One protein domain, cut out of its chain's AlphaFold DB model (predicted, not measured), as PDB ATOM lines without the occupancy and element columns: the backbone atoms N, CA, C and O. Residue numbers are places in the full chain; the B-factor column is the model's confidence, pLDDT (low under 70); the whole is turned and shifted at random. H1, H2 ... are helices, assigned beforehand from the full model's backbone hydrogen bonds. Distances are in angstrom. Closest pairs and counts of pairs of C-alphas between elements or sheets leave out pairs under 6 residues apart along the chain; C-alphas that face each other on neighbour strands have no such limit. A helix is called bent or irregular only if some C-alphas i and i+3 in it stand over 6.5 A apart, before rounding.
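This is residues 2 to 24 and 253 to 323 of the 333 residues of an uncharacterized protein of Methylobacterium sp. WL12 (UniProt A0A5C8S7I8). A long straight helix, H4, sticks out with its residues 300 to 322 as an arm from a small body, in which H1 and H3 cross at a steep tilt. A loop of residues 253 to 263, then short H2, makes one side of that body and leads into H3. The printed part has 94 residues with four named helices, in the order H1, H2, H3, H4, and no named strand; its class is all helix. The whole is extended, with a radius of gyration of the C-alphas of 21.6 A, and spans 80 by 29 by 15 A, with the arm making much of the length.

H1 is residues 9 to 23, 20.3 A long, and begins at C-alpha 9 at (-25.987, 51.377, -27.740). H2 is residues 264 to 267. H3 is residues 272 to 290, 26.5 A long. It is neither bent nor irregular, but only just: C-alphas 274 and 277 are 6.2 A apart. H4, residues 295 to 322, is 40.3 A long and ends at C-alpha 322 at (36.884, 35.680, -25.935).

H1 and H3 touch, H3 with residues 282 to 286 alone; the closest C-alphas, of Leu 20 and Val 286, are 6.4 A apart. They run the same way at a steep tilt of 49 degrees. H1 and H4 are close but not clearly touching, with the C-alphas of Ala 23 and Pro 295 closest at 7.1 A. H2 and H3 are also close but not clearly touching, with the C-alphas of Cys 266 and Val 272 closest at 6.0 A. H3 and H4 meet only through their link. H2 is apart from H1 and H4. Every O i to N i+4 pair is within hydrogen-bond range in H1 and H4, and 13 of 15 are in H3; H2 is too short for such a pair.

The C-alphas farthest apart, of Arg 2 and Asn 323, are 80.2 A apart. Residues 25 to 252 are not printed; C-alphas 24 and 253 are 18.4 A apart across the cut. The links H2 to H3 and H3 to H4 are tight. The mean pLDDT of the printed part is 93.4, and no printed residue is under 70.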
ATOM      1  N   ARG A   2     -41.232  36.583 -28.598       71.56
ATOM      2  CA  ARG A   2     -40.960  38.014 -28.392       71.56
ATOM      3  C   ARG A   2     -39.783  38.423 -29.271       71.56
ATOM      4  O   ARG A   2     -38.765  37.736 -29.288       71.56
ATOM      5  N   ILE A   3     -39.952  39.499 -30.026       77.19
ATOM      6  CA  ILE A   3     -38.885  40.065 -30.854       77.19
ATOM      7  C   ILE A   3     -38.021  40.934 -29.940       77.19
ATOM      8  O   ILE A   3     -38.544  41.589 -29.042       77.19
ATOM      9  N   PHE A   4     -36.703  40.883 -30.121       85.69
ATOM     10  CA  PHE A   4     -35.806  41.817 -29.451       85.69
ATOM     11  C   PHE A   4     -35.985  43.207 -30.047       85.69
ATOM     12  O   PHE A   4     -35.860  43.374 -31.262       85.69
ATOM     13  N   ASP A   5     -36.217  44.191 -29.185       84.75
ATOM     14  CA  ASP A   5     -36.069  45.591 -29.560       84.75
ATOM     15  C   ASP A   5     -34.605  45.891 -29.925       84.75
ATOM     16  O   ASP A   5     -33.701  45.055 -29.777       84.75
ATOM     17  N   GLN A   6     -34.359  47.097 -30.435       87.75
ATOM     18  CA  GLN A   6     -32.999  47.569 -30.646       87.75
ATOM     19  C   GLN A   6     -32.256  47.594 -29.303       87.75
ATOM     20  O   GLN A   6     -32.722  48.211 -28.347       87.75
ATOM     21  N   LEU A   7     -31.112  46.908 -29.235       92.38
ATOM     22  CA  LEU A   7     -30.276  46.889 -28.035       92.38
ATOM     23  C   LEU A   7     -29.727  48.289 -27.724       92.38
ATOM     24  O   LEU A   7     -29.359  49.028 -28.640       92.38
ATOM     25  N   ASP A   8     -29.638  48.621 -26.433       92.50
ATOM     26  CA  ASP A   8     -29.085  49.892 -25.963       92.50
ATOM     27  C   ASP A   8     -27.628  50.069 -26.443       92.50
ATOM     28  O   ASP A   8     -26.750  49.284 -26.052       92.50
ATOM     29  N   PRO A   9     -27.336  51.102 -27.259       92.38
ATOM     30  CA  PRO A   9     -25.987  51.377 -27.740       92.38
ATOM     31  C   PRO A   9     -24.954  51.550 -26.623       92.38
ATOM     32  O   PRO A   9     -23.809  51.140 -26.802       92.38
ATOM     33  N   VAL A  10     -25.331  52.117 -25.470       93.31
ATOM     34  CA  VAL A  10     -24.400  52.348 -24.350       93.31
ATOM     35  C   VAL A  10     -23.923  51.021 -23.764       93.31
ATOM     36  O   VAL A  10     -22.734  50.832 -23.516       93.31
ATOM     37  N   MET A  11     -24.839  50.071 -23.591       91.81
ATOM     38  CA  MET A  11     -24.530  48.737 -23.077       91.81
ATOM     39  C   MET A  11     -23.712  47.913 -24.074       91.81
ATOM     40  O   MET A  11     -22.814  47.164 -23.679       91.81
ATOM     41  N   LEU A  12     -23.991  48.066 -25.373       93.62
ATOM     42  CA  LEU A  12     -23.178  47.462 -26.429       93.62
ATOM     43  C   LEU A  12     -21.746  47.997 -26.418       93.62
ATOM     44  O   LEU A  12     -20.814  47.210 -26.581       93.62
ATOM     45  N   GLU A  13     -21.573  49.296 -26.182       94.00
ATOM     46  CA  GLU A  13     -20.258  49.926 -26.109       94.00
ATOM     47  C   GLU A  13     -19.460  49.449 -24.893       94.00
ATOM     48  O   GLU A  13     -18.339  48.975 -25.044       94.00
ATOM     49  N   GLN A  14     -20.073  49.417 -23.707       92.69
ATOM     50  CA  GLN A  14     -19.426  48.871 -22.506       92.69
ATOM     51  C   GLN A  14     -18.972  47.420 -22.703       92.69
ATOM     52  O   GLN A  14     -17.890  47.019 -22.271       92.69
ATOM     53  N   ARG A  15     -19.796  46.600 -23.366       93.62
ATOM     54  CA  ARG A  15     -19.424  45.220 -23.690       93.62
ATOM     55  C   ARG A  15     -18.271  45.168 -24.696       93.62
ATOM     56  O   ARG A  15     -17.392  44.316 -24.548       93.62
ATOM     57  N   ALA A  16     -18.294  46.034 -25.708       94.25
ATOM     58  CA  ALA A  16     -17.247  46.146 -26.714       94.25
ATOM     59  C   ALA A  16     -15.899  46.519 -26.078       94.25
ATOM     60  O   ALA A  16     -14.910  45.848 -26.362       94.25
ATOM     61  N   ASP A  17     -15.879  47.470 -25.143       94.38
ATOM     62  CA  ASP A  17     -14.672  47.900 -24.426       94.38
ATOM     63  C   ASP A  17     -13.965  46.733 -23.718       94.38
ATOM     64  O   ASP A  17     -12.766  46.510 -23.912       94.38
ATOM     65  N   PHE A  18     -14.712  45.917 -22.962       91.56
ATOM     66  CA  PHE A  18     -14.148  44.737 -22.291       91.56
ATOM     67  C   PHE A  18     -13.559  43.726 -23.284       91.56
ATOM     68  O   PHE A  18     -12.511  43.120 -23.040       91.56
ATOM     69  N   ILE A  19     -14.244  43.515 -24.408       94.88
ATOM     70  CA  ILE A  19     -13.805  42.593 -25.458       94.88
ATOM     71  C   ILE A  19     -12.539  43.121 -26.144       94.88
ATOM     72  O   ILE A  19     -11.616  42.339 -26.393       94.88
ATOM     73  N   LEU A  20     -12.474  44.425 -26.419       94.62
ATOM     74  CA  LEU A  20     -11.325  45.077 -27.040       94.62
ATOM     75  C   LEU A  20     -10.085  45.000 -26.155       94.62
ATOM     76  O   LEU A  20      -9.031  44.580 -26.635       94.62
ATOM     77  N   GLU A  21     -10.208  45.270 -24.853       92.62
ATOM     78  CA  GLU A  21      -9.097  45.116 -23.905       92.62
ATOM     79  C   GLU A  21      -8.520  43.682 -23.937       92.62
ATOM     80  O   GLU A  21      -7.300  43.465 -24.045       92.62
ATOM     81  N   ALA A  22      -9.406  42.681 -23.943       94.81
ATOM     82  CA  ALA A  22      -9.041  41.271 -24.026       94.81
ATOM     83  C   ALA A  22      -8.501  40.845 -25.403       94.81
ATOM     84  O   ALA A  22      -7.749  39.866 -25.484       94.81
ATOM     85  N   ALA A  23      -8.815  41.563 -26.485       95.06
ATOM     86  CA  ALA A  23      -8.378  41.216 -27.838       95.06
ATOM     87  C   ALA A  23      -6.855  41.255 -27.979       95.06
ATOM     88  O   ALA A  23      -6.270  40.472 -28.734       95.06
ATOM     89  N   SER A  24      -6.174  42.077 -27.176       93.94
ATOM     90  CA  SER A  24      -4.721  42.030 -27.137       93.94
ATOM     91  C   SER A  24      -4.204  40.694 -26.597       93.94
ATOM     92  O   SER A  24      -3.124  40.287 -27.011       93.94
ATOM     93  N   PHE A 253     -22.225  36.861 -28.070       97.38
ATOM     94  CA  PHE A 253     -22.628  38.047 -28.826       97.38
ATOM     95  C   PHE A 253     -21.452  39.006 -29.049       97.38
ATOM     96  O   PHE A 253     -20.759  39.358 -28.090       97.38
ATOM     97  N   GLY A 254     -21.268  39.443 -30.300       96.31
ATOM     98  CA  GLY A 254     -20.291  40.470 -30.666       96.31
ATOM     99  C   GLY A 254     -18.832  40.072 -30.435       96.31
ATOM    100  O   GLY A 254     -18.038  40.906 -30.040       96.31
ATOM    101  N   LEU A 255     -18.442  38.806 -30.599       97.00
ATOM    102  CA  LEU A 255     -17.032  38.422 -30.421       97.00
ATOM    103  C   LEU A 255     -16.186  38.775 -31.660       97.00
ATOM    104  O   LEU A 255     -16.677  38.584 -32.771       97.00
ATOM    105  N   PRO A 256     -14.909  39.187 -31.515       95.88
ATOM    106  CA  PRO A 256     -14.055  39.663 -32.606       95.88
ATOM    107  C   PRO A 256     -13.433  38.481 -33.368       95.88
ATOM    108  O   PRO A 256     -12.222  38.256 -33.403       95.88
ATOM    109  N   ALA A 257     -14.309  37.676 -33.959       95.06
ATOM    110  CA  ALA A 257     -14.005  36.599 -34.884       95.06
ATOM    111  C   ALA A 257     -15.157  36.474 -35.887       95.06
ATOM    112  O   ALA A 257     -16.308  36.687 -35.482       95.06
ATOM    113  N   PRO A 258     -14.872  36.086 -37.149       93.50
ATOM    114  CA  PRO A 258     -15.895  35.913 -38.174       93.50
ATOM    115  C   PRO A 258     -17.093  35.113 -37.655       93.50
ATOM    116  O   PRO A 258     -16.929  34.045 -37.057       93.50
ATOM    117  N   LEU A 259     -18.290  35.668 -37.840       95.75
ATOM    118  CA  LEU A 259     -19.545  35.031 -37.470       95.75
ATOM    119  C   LEU A 259     -20.033  34.178 -38.642       95.75
ATOM    120  O   LEU A 259     -20.273  34.697 -39.728       95.75
ATOM    121  N   ASP A 260     -20.235  32.887 -38.400       95.50
ATOM    122  CA  ASP A 260     -20.997  32.032 -39.306       95.50
ATOM    123  C   ASP A 260     -22.479  32.079 -38.910       95.50
ATOM    124  O   ASP A 260     -22.906  31.427 -37.955       95.50
ATOM    125  N   ALA A 261     -23.266  32.879 -39.629       95.25
ATOM    126  CA  ALA A 261     -24.702  33.005 -39.383       95.25
ATOM    127  C   ALA A 261     -25.481  31.713 -39.697       95.25
ATOM    128  O   ALA A 261     -26.584  31.534 -39.180       95.25
ATOM    129  N   ALA A 262     -24.920  30.807 -40.509       96.06
ATOM    130  CA  ALA A 262     -25.550  29.540 -40.867       96.06
ATOM    131  C   ALA A 262     -25.332  28.443 -39.811       96.06
ATOM    132  O   ALA A 262     -26.074  27.455 -39.808       96.06
ATOM    133  N   ALA A 263     -24.368  28.622 -38.901       94.75
ATOM    134  CA  ALA A 263     -24.118  27.701 -37.798       94.75
ATOM    135  C   ALA A 263     -25.401  27.435 -36.990       94.75
ATOM    136  O   ALA A 263     -26.190  28.351 -36.749       94.75
ATOM    137  N   GLU A 264     -25.597  26.189 -36.535       92.75
ATOM    138  CA  GLU A 264     -26.852  25.722 -35.914       92.75
ATOM    139  C   GLU A 264     -27.352  26.634 -34.784       92.75
ATOM    140  O   GLU A 264     -28.539  26.945 -34.688       92.75
ATOM    141  N   ARG A 265     -26.440  27.101 -33.930       94.31
ATOM    142  CA  ARG A 265     -26.775  28.012 -32.834       94.31
ATOM    143  C   ARG A 265     -27.181  29.400 -33.335       94.31
ATOM    144  O   ARG A 265     -28.108  30.003 -32.800       94.31
ATOM    145  N   CYS A 266     -26.475  29.927 -34.335       96.62
ATOM    146  CA  CYS A 266     -26.673  31.282 -34.845       96.62
ATOM    147  C   CYS A 266     -27.933  31.395 -35.702       96.62
ATOM    148  O   CYS A 266     -28.663  32.371 -35.552       96.62
ATOM    149  N   ASN A 267     -28.243  30.383 -36.514       95.69
ATOM    150  CA  ASN A 267     -29.419  30.401 -37.383       95.69
ATOM    151  C   ASN A 267     -30.755  30.334 -36.609       95.69
ATOM    152  O   ASN A 267     -31.783  30.771 -37.119       95.69
ATOM    153  N   ARG A 268     -30.732  29.852 -35.358       94.50
ATOM    154  CA  ARG A 268     -31.869  29.865 -34.417       94.50
ATOM    155  C   ARG A 268     -31.860  31.069 -33.475       94.50
ATOM    156  O   ARG A 268     -32.781  31.222 -32.679       94.50
ATOM    157  N   CYS A 269     -30.818  31.900 -33.505       96.56
ATOM    158  CA  CYS A 269     -30.662  32.984 -32.547       96.56
ATOM    159  C   CYS A 269     -31.431  34.235 -33.006       96.56
ATOM    160  O   CYS A 269     -31.070  34.824 -34.027       96.56
ATOM    161  N   PRO A 270     -32.414  34.730 -32.231       96.50
ATOM    162  CA  PRO A 270     -33.171  35.934 -32.587       96.50
ATOM    163  C   PRO A 270     -32.315  37.213 -32.600       96.50
ATOM    164  O   PRO A 270     -32.736  38.229 -33.142       96.50
ATOM    165  N   LEU A 271     -31.103  37.171 -32.037       96.38
ATOM    166  CA  LEU A 271     -30.153  38.286 -32.024       96.38
ATOM    167  C   LEU A 271     -29.140  38.252 -33.176       96.38
ATOM    168  O   LEU A 271     -28.289  39.137 -33.236       96.38
ATOM    169  N   VAL A 272     -29.178  37.268 -34.087       96.62
ATOM    170  CA  VAL A 272     -28.138  37.113 -35.127       96.62
ATOM    171  C   VAL A 272     -28.001  38.356 -36.015       96.62
ATOM    172  O   VAL A 272     -26.882  38.804 -36.259       96.62
ATOM    173  N   ALA A 273     -29.124  38.977 -36.389       95.19
ATOM    174  CA  ALA A 273     -29.152  40.182 -37.218       95.19
ATOM    175  C   ALA A 273     -28.516  41.406 -36.532       95.19
ATOM    176  O   ALA A 273     -27.924  42.241 -37.204       95.19
ATOM    177  N   GLN A 274     -28.600  41.499 -35.198       95.94
ATOM    178  CA  GLN A 274     -27.943  42.558 -34.419       95.94
ATOM    179  C   GLN A 274     -26.487  42.191 -34.066       95.94
ATOM    180  O   GLN A 274     -25.624  43.056 -33.964       95.94
ATOM    181  N   CYS A 275     -26.186  40.899 -33.908       97.00
ATOM    182  CA  CYS A 275     -24.863  40.384 -33.539       97.00
ATOM    183  C   CYS A 275     -23.830  40.528 -34.663       97.00
ATOM    184  O   CYS A 275     -22.649  40.762 -34.387       97.00
ATOM    185  N   GLN A 276     -24.256  40.367 -35.918       96.94
ATOM    186  CA  GLN A 276     -23.379  40.462 -37.082       96.94
ATOM    187  C   GLN A 276     -22.714  41.843 -37.231       96.94
ATOM    188  O   GLN A 276     -21.483  41.880 -37.180       96.94
ATOM    189  N   PRO A 277     -23.450  42.970 -37.316       96.25
ATOM    190  CA  PRO A 277     -22.822  44.285 -37.453       96.25
ATOM    191  C   PRO A 277     -21.947  44.646 -36.244       96.25
ATOM    192  O   PRO A 277     -20.893  45.254 -36.406       96.25
ATOM    193  N   VAL A 278     -22.315  44.215 -35.030       96.75
ATOM    194  CA  VAL A 278     -21.471  44.411 -33.835       96.75
ATOM    195  C   VAL A 278     -20.169  43.609 -33.931       96.75
ATOM    196  O   VAL A 278     -19.112  44.111 -33.559       96.75
ATOM    197  N   THR A 279     -20.225  42.374 -34.441       97.25
ATOM    198  CA  THR A 279     -19.037  41.536 -34.679       97.25
ATOM    199  C   THR A 279     -18.105  42.176 -35.712       97.25
ATOM    200  O   THR A 279     -16.894  42.198 -35.504       97.25
ATOM    201  N   GLU A 280     -18.658  42.677 -36.817       96.94
ATOM    202  CA  GLU A 280     -17.903  43.332 -37.892       96.94
ATOM    203  C   GLU A 280     -17.224  44.608 -37.383       96.94
ATOM    204  O   GLU A 280     -16.005  44.732 -37.503       96.94
ATOM    205  N   ARG A 281     -17.972  45.476 -36.690       97.19
ATOM    206  CA  ARG A 281     -17.433  46.676 -36.035       97.19
ATOM    207  C   ARG A 281     -16.293  46.340 -35.073       97.19
ATOM    208  O   ARG A 281     -15.218  46.914 -35.166       97.19
ATOM    209  N   LEU A 282     -16.477  45.351 -34.195       96.81
ATOM    210  CA  LEU A 282     -15.437  44.960 -33.239       96.81
ATOM    211  C   LEU A 282     -14.176  44.398 -33.907       96.81
ATOM    212  O   LEU A 282     -13.077  44.572 -33.386       96.81
ATOM    213  N   LEU A 283     -14.300  43.726 -35.054       96.62
ATOM    214  CA  LEU A 283     -13.136  43.313 -35.841       96.62
ATOM    215  C   LEU A 283     -12.375  44.526 -36.394       96.62
ATOM    216  O   LEU A 283     -11.142  44.527 -36.358       96.62
ATOM    217  N   GLU A 284     -13.088  45.545 -36.876       97.31
ATOM    218  CA  GLU A 284     -12.499  46.809 -37.330       97.31
ATOM    219  C   GLU A 284     -11.815  47.551 -36.178       97.31
ATOM    220  O   GLU A 284     -10.660  47.952 -36.319       97.31
ATOM    221  N   ASP A 285     -12.463  47.636 -35.016       97.44
ATOM    222  CA  ASP A 285     -11.925  48.274 -33.813       97.44
ATOM    223  C   ASP A 285     -10.634  47.589 -33.331       97.44
ATOM    224  O   ASP A 285      -9.649  48.256 -33.004       97.44
ATOM    225  N   VAL A 286     -10.572  46.250 -33.369       97.31
ATOM    226  CA  VAL A 286      -9.340  45.496 -33.064       97.31
ATOM    227  C   VAL A 286      -8.208  45.877 -34.022       97.31
ATOM    228  O   VAL A 286      -7.064  46.065 -33.590       97.31
ATOM    229  N   VAL A 287      -8.500  46.006 -35.320       97.19
ATOM    230  CA  VAL A 287      -7.506  46.426 -36.320       97.19
ATOM    231  C   VAL A 287      -7.087  47.874 -36.090       97.19
ATOM    232  O   VAL A 287      -5.889  48.153 -36.112       97.19
ATOM    233  N   ALA A 288      -8.031  48.773 -35.825       97.31
ATOM    234  CA  ALA A 288      -7.762  50.180 -35.561       97.31
ATOM    235  C   ALA A 288      -6.880  50.367 -34.315       97.31
ATOM    236  O   ALA A 288      -5.910  51.124 -34.349       97.31
ATOM    237  N   GLN A 289      -7.157  49.629 -33.235       96.75
ATOM    238  CA  GLN A 289      -6.438  49.753 -31.967       96.75
ATOM    239  C   GLN A 289      -5.056  49.083 -31.981       96.75
ATOM    240  O   GLN A 289      -4.099  49.613 -31.411       96.75
ATOM    241  N   TYR A 290      -4.927  47.905 -32.599       95.81
ATOM    242  CA  TYR A 290      -3.707  47.091 -32.512       95.81
ATOM    243  C   TYR A 290      -2.916  46.984 -33.820       95.81
ATOM    244  O   TYR A 290      -1.820  46.410 -33.823       95.81
ATOM    245  N   GLY A 291      -3.445  47.518 -34.921       95.75
ATOM    246  CA  GLY A 291      -2.841  47.476 -36.253       95.75
ATOM    247  C   GLY A 291      -2.877  46.098 -36.918       95.75
ATOM    248  O   GLY A 291      -2.128  45.862 -37.866       95.75
ATOM    249  N   SER A 292      -3.669  45.152 -36.398       95.06
ATOM    250  CA  SER A 292      -3.695  43.764 -36.867       95.06
ATOM    251  C   SER A 292      -4.959  43.036 -36.435       95.06
ATOM    252  O   SER A 292      -5.429  43.212 -35.316       95.06
ATOM    253  N   THR A 293      -5.436  42.120 -37.280       93.12
ATOM    254  CA  THR A 293      -6.522  41.186 -36.945       93.12
ATOM    255  C   THR A 293      -6.091  40.108 -35.946       93.12
ATOM    256  O   THR A 293      -6.930  39.388 -35.410       93.12
ATOM    257  N   ASN A 294      -4.785  39.957 -35.675       95.50
ATOM    258  CA  ASN A 294      -4.268  39.016 -34.681       95.50
ATOM    259  C   ASN A 294      -3.152  39.645 -33.822       95.50
ATOM    260  O   ASN A 294      -1.963  39.333 -34.000       95.50
ATOM    261  N   PRO A 295      -3.522  40.488 -32.836       95.31
ATOM    262  CA  PRO A 295      -2.565  41.189 -31.976       95.31
ATOM    263  C   PRO A 295      -1.614  40.242 -31.228       95.31
ATOM    264  O   PRO A 295      -0.436  40.555 -31.015       95.31
ATOM    265  N   VAL A 296      -2.097  39.053 -30.849       94.50
ATOM    266  CA  VAL A 296      -1.308  38.027 -30.149       94.50
ATOM    267  C   VAL A 296      -0.190  37.477 -31.028       94.50
ATOM    268  O   VAL A 296       0.952  37.356 -30.568       94.50
ATOM    269  N   LEU A 297      -0.487  37.141 -32.286       94.06
ATOM    270  CA  LEU A 297       0.512  36.615 -33.213       94.06
ATOM    271  C   LEU A 297       1.602  37.652 -33.494       94.06
ATOM    272  O   LEU A 297       2.789  37.315 -33.470       94.06
ATOM    273  N   ASP A 298       1.225  38.913 -33.689       94.12
ATOM    274  CA  ASP A 298       2.188  39.978 -33.956       94.12
ATOM    275  C   ASP A 298       3.022  40.337 -32.732       94.12
ATOM    276  O   ASP A 298       4.232  40.547 -32.847       94.12
ATOM    277  N   HIS A 299       2.434  40.311 -31.535       93.12
ATOM    278  CA  HIS A 299       3.204  40.379 -30.298       93.12
ATOM    279  C   HIS A 299       4.217  39.224 -30.206       93.12
ATOM    280  O   HIS A 299       5.408  39.464 -29.996       93.12
ATOM    281  N   ARG A 300       3.791  37.974 -30.451       93.12
ATOM    282  CA  ARG A 300       4.676  36.795 -30.425       93.12
ATOM    283  C   ARG A 300       5.825  36.917 -31.428       93.12
ATOM    284  O   ARG A 300       6.965  36.593 -31.083       93.12
ATOM    285  N   ARG A 301       5.547  37.397 -32.645       94.75
ATOM    286  CA  ARG A 301       6.552  37.660 -33.688       94.75
ATOM    287  C   ARG A 301       7.545  38.734 -33.248       94.75
ATOM    288  O   ARG A 301       8.750  38.503 -33.347       94.75
ATOM    289  N   ARG A 302       7.067  39.864 -32.713       93.62
ATOM    290  CA  ARG A 302       7.918  40.942 -32.175       93.62
ATOM    291  C   ARG A 302       8.827  40.437 -31.053       93.62
ATOM    292  O   ARG A 302      10.045  40.540 -31.173       93.62
ATOM    293  N   SER A 303       8.272  39.765 -30.042       92.19
ATOM    294  CA  SER A 303       9.066  39.186 -28.948       92.19
ATOM    295  C   SER A 303      10.075  38.141 -29.434       92.19
ATOM    296  O   SER A 303      11.173  38.040 -28.891       92.19
ATOM    297  N   GLY A 304       9.726  37.351 -30.454       94.88
ATOM    298  CA  GLY A 304      10.645  36.408 -31.090       94.88
ATOM    299  C   GLY A 304      11.840  37.107 -31.742       94.88
ATOM    300  O   GLY A 304      12.984  36.732 -31.477       94.88
ATOM    301  N   LYS A 305      11.583  38.160 -32.529       96.00
ATOM    302  CA  LYS A 305      12.626  38.990 -33.154       96.00
ATOM    303  C   LYS A 305      13.531  39.644 -32.108       96.00
ATOM    304  O   LYS A 305      14.751  39.594 -32.253       96.00
ATOM    305  N   ASP A 306      12.958  40.182 -31.033       95.12
ATOM    306  CA  ASP A 306      13.720  40.799 -29.941       95.12
ATOM    307  C   ASP A 306      14.610  39.792 -29.206       95.12
ATOM    308  O   ASP A 306      15.781  40.076 -28.947       95.12
ATOM    309  N   ARG A 307      14.094  38.590 -28.907       94.44
ATOM    310  CA  ARG A 307      14.899  37.511 -28.312       94.44
ATOM    311  C   ARG A 307      16.061  37.116 -29.219       94.44
ATOM    312  O   ARG A 307      17.184  37.006 -28.740       94.44
ATOM    313  N   ALA A 308      15.813  36.962 -30.521       96.19
ATOM    314  CA  ALA A 308      16.858  36.650 -31.493       96.19
ATOM    315  C   ALA A 308      17.893  37.783 -31.627       96.19
ATOM    316  O   ALA A 308      19.084  37.512 -31.772       96.19
ATOM    317  N   ARG A 309      17.471  39.056 -31.556       95.94
ATOM    318  CA  ARG A 309      18.378  40.217 -31.520       95.94
ATOM    319  C   ARG A 309      19.283  40.167 -30.287       95.94
ATOM    320  O   ARG A 309      20.497  40.180 -30.448       95.94
ATOM    321  N   ARG A 310      18.704  40.023 -29.088       94.88
ATOM    322  CA  ARG A 310      19.451  39.944 -27.816       94.88
ATOM    323  C   ARG A 310      20.408  38.756 -27.771       94.88
ATOM    324  O   ARG A 310      21.518  38.889 -27.273       94.88
ATOM    325  N   PHE A 311      19.992  37.602 -28.296       95.31
ATOM    326  CA  PHE A 311      20.859  36.430 -28.394       95.31
ATOM    327  C   PHE A 311      22.071  36.711 -29.288       95.31
ATOM    328  O   PHE A 311      23.197  36.538 -28.838       95.31
ATOM    329  N   ARG A 312      21.855  37.234 -30.506       95.00
ATOM    330  CA  ARG A 312      22.944  37.597 -31.431       95.00
ATOM    331  C   ARG A 312      23.896  38.635 -30.841       95.00
ATOM    332  O   ARG A 312      25.105  38.503 -30.987       95.00
ATOM    333  N   GLU A 313      23.362  39.636 -30.149       93.94
ATOM    334  CA  GLU A 313      24.161  40.651 -29.465       93.94
ATOM    335  C   GLU A 313      25.006  40.052 -28.335       93.94
ATOM    336  O   GLU A 313      26.208  40.298 -28.280       93.94
ATOM    337  N   LYS A 314      24.413  39.193 -27.494       94.31
ATOM    338  CA  LYS A 314      25.132  38.479 -26.431       94.31
ATOM    339  C   LYS A 314      26.233  37.581 -26.998       94.31
ATOM    340  O   LYS A 314      27.335  37.578 -26.460       94.31
ATOM    341  N   THR A 315      25.963  36.851 -28.078       93.44
ATOM    342  CA  THR A 315      26.964  36.006 -28.745       93.44
ATOM    343  C   THR A 315      28.093  36.840 -29.344       93.44
ATOM    344  O   THR A 315      29.253  36.482 -29.175       93.44
ATOM    345  N   ARG A 316      27.783  37.978 -29.983       93.12
ATOM    346  CA  ARG A 316      28.793  38.908 -30.512       93.12
ATOM    347  C   ARG A 316      29.681  39.469 -29.402       93.12
ATOM    348  O   ARG A 316      30.893  39.498 -29.565       93.12
ATOM    349  N   LEU A 317      29.089  39.893 -28.282       92.00
ATOM    350  CA  LEU A 317      29.836  40.392 -27.124       92.00
ATOM    351  C   LEU A 317      30.707  39.294 -26.506       92.00
ATOM    352  O   LEU A 317      31.879  39.533 -26.259       92.00
ATOM    353  N   ALA A 318      30.178  38.080 -26.333       89.50
ATOM    354  CA  ALA A 318      30.952  36.947 -25.827       89.50
ATOM    355  C   ALA A 318      32.120  36.575 -26.756       89.50
ATOM    356  O   ALA A 318      33.214  36.306 -26.271       89.50
ATOM    357  N   ALA A 319      31.917  36.610 -28.078       86.81
ATOM    358  CA  ALA A 319      32.980  36.386 -29.056       86.81
ATOM    359  C   ALA A 319      34.051  37.491 -29.010       86.81
ATOM    360  O   ALA A 319      35.237  37.186 -29.060       86.81
ATOM    361  N   ALA A 320      33.644  38.756 -28.851       82.06
ATOM    362  CA  ALA A 320      34.567  39.881 -28.688       82.06
ATOM    363  C   ALA A 320      35.362  39.803 -27.371       82.06
ATOM    364  O   ALA A 320      36.544  40.122 -27.349       82.06
ATOM    365  N   SER A 321      34.742  39.340 -26.280       80.00
ATOM    366  CA  SER A 321      35.424  39.124 -24.996       80.00
ATOM    367  C   SER A 321      36.355  37.906 -25.000       80.00
ATOM    368  O   SER A 321      37.328  37.893 -24.255       80.00
ATOM    369  N   ALA A 322      36.067  36.888 -25.817       77.50
ATOM    370  CA  ALA A 322      36.884  35.680 -25.935       77.50
ATOM    371  C   ALA A 322      38.103  35.848 -26.862       77.50
ATOM    372  O   ALA A 322      38.995  35.005 -26.829       77.50
ATOM    373  N   ASN A 323      38.153  36.907 -27.680       72.31
ATOM    374  CA  ASN A 323      39.277  37.183 -28.574       72.31
ATOM    375  C   ASN A 323      39.630  38.689 -28.601       72.31
ATOM    376  O   ASN A 323      39.309  39.382 -29.571       72.31
TER     377      ASN A 323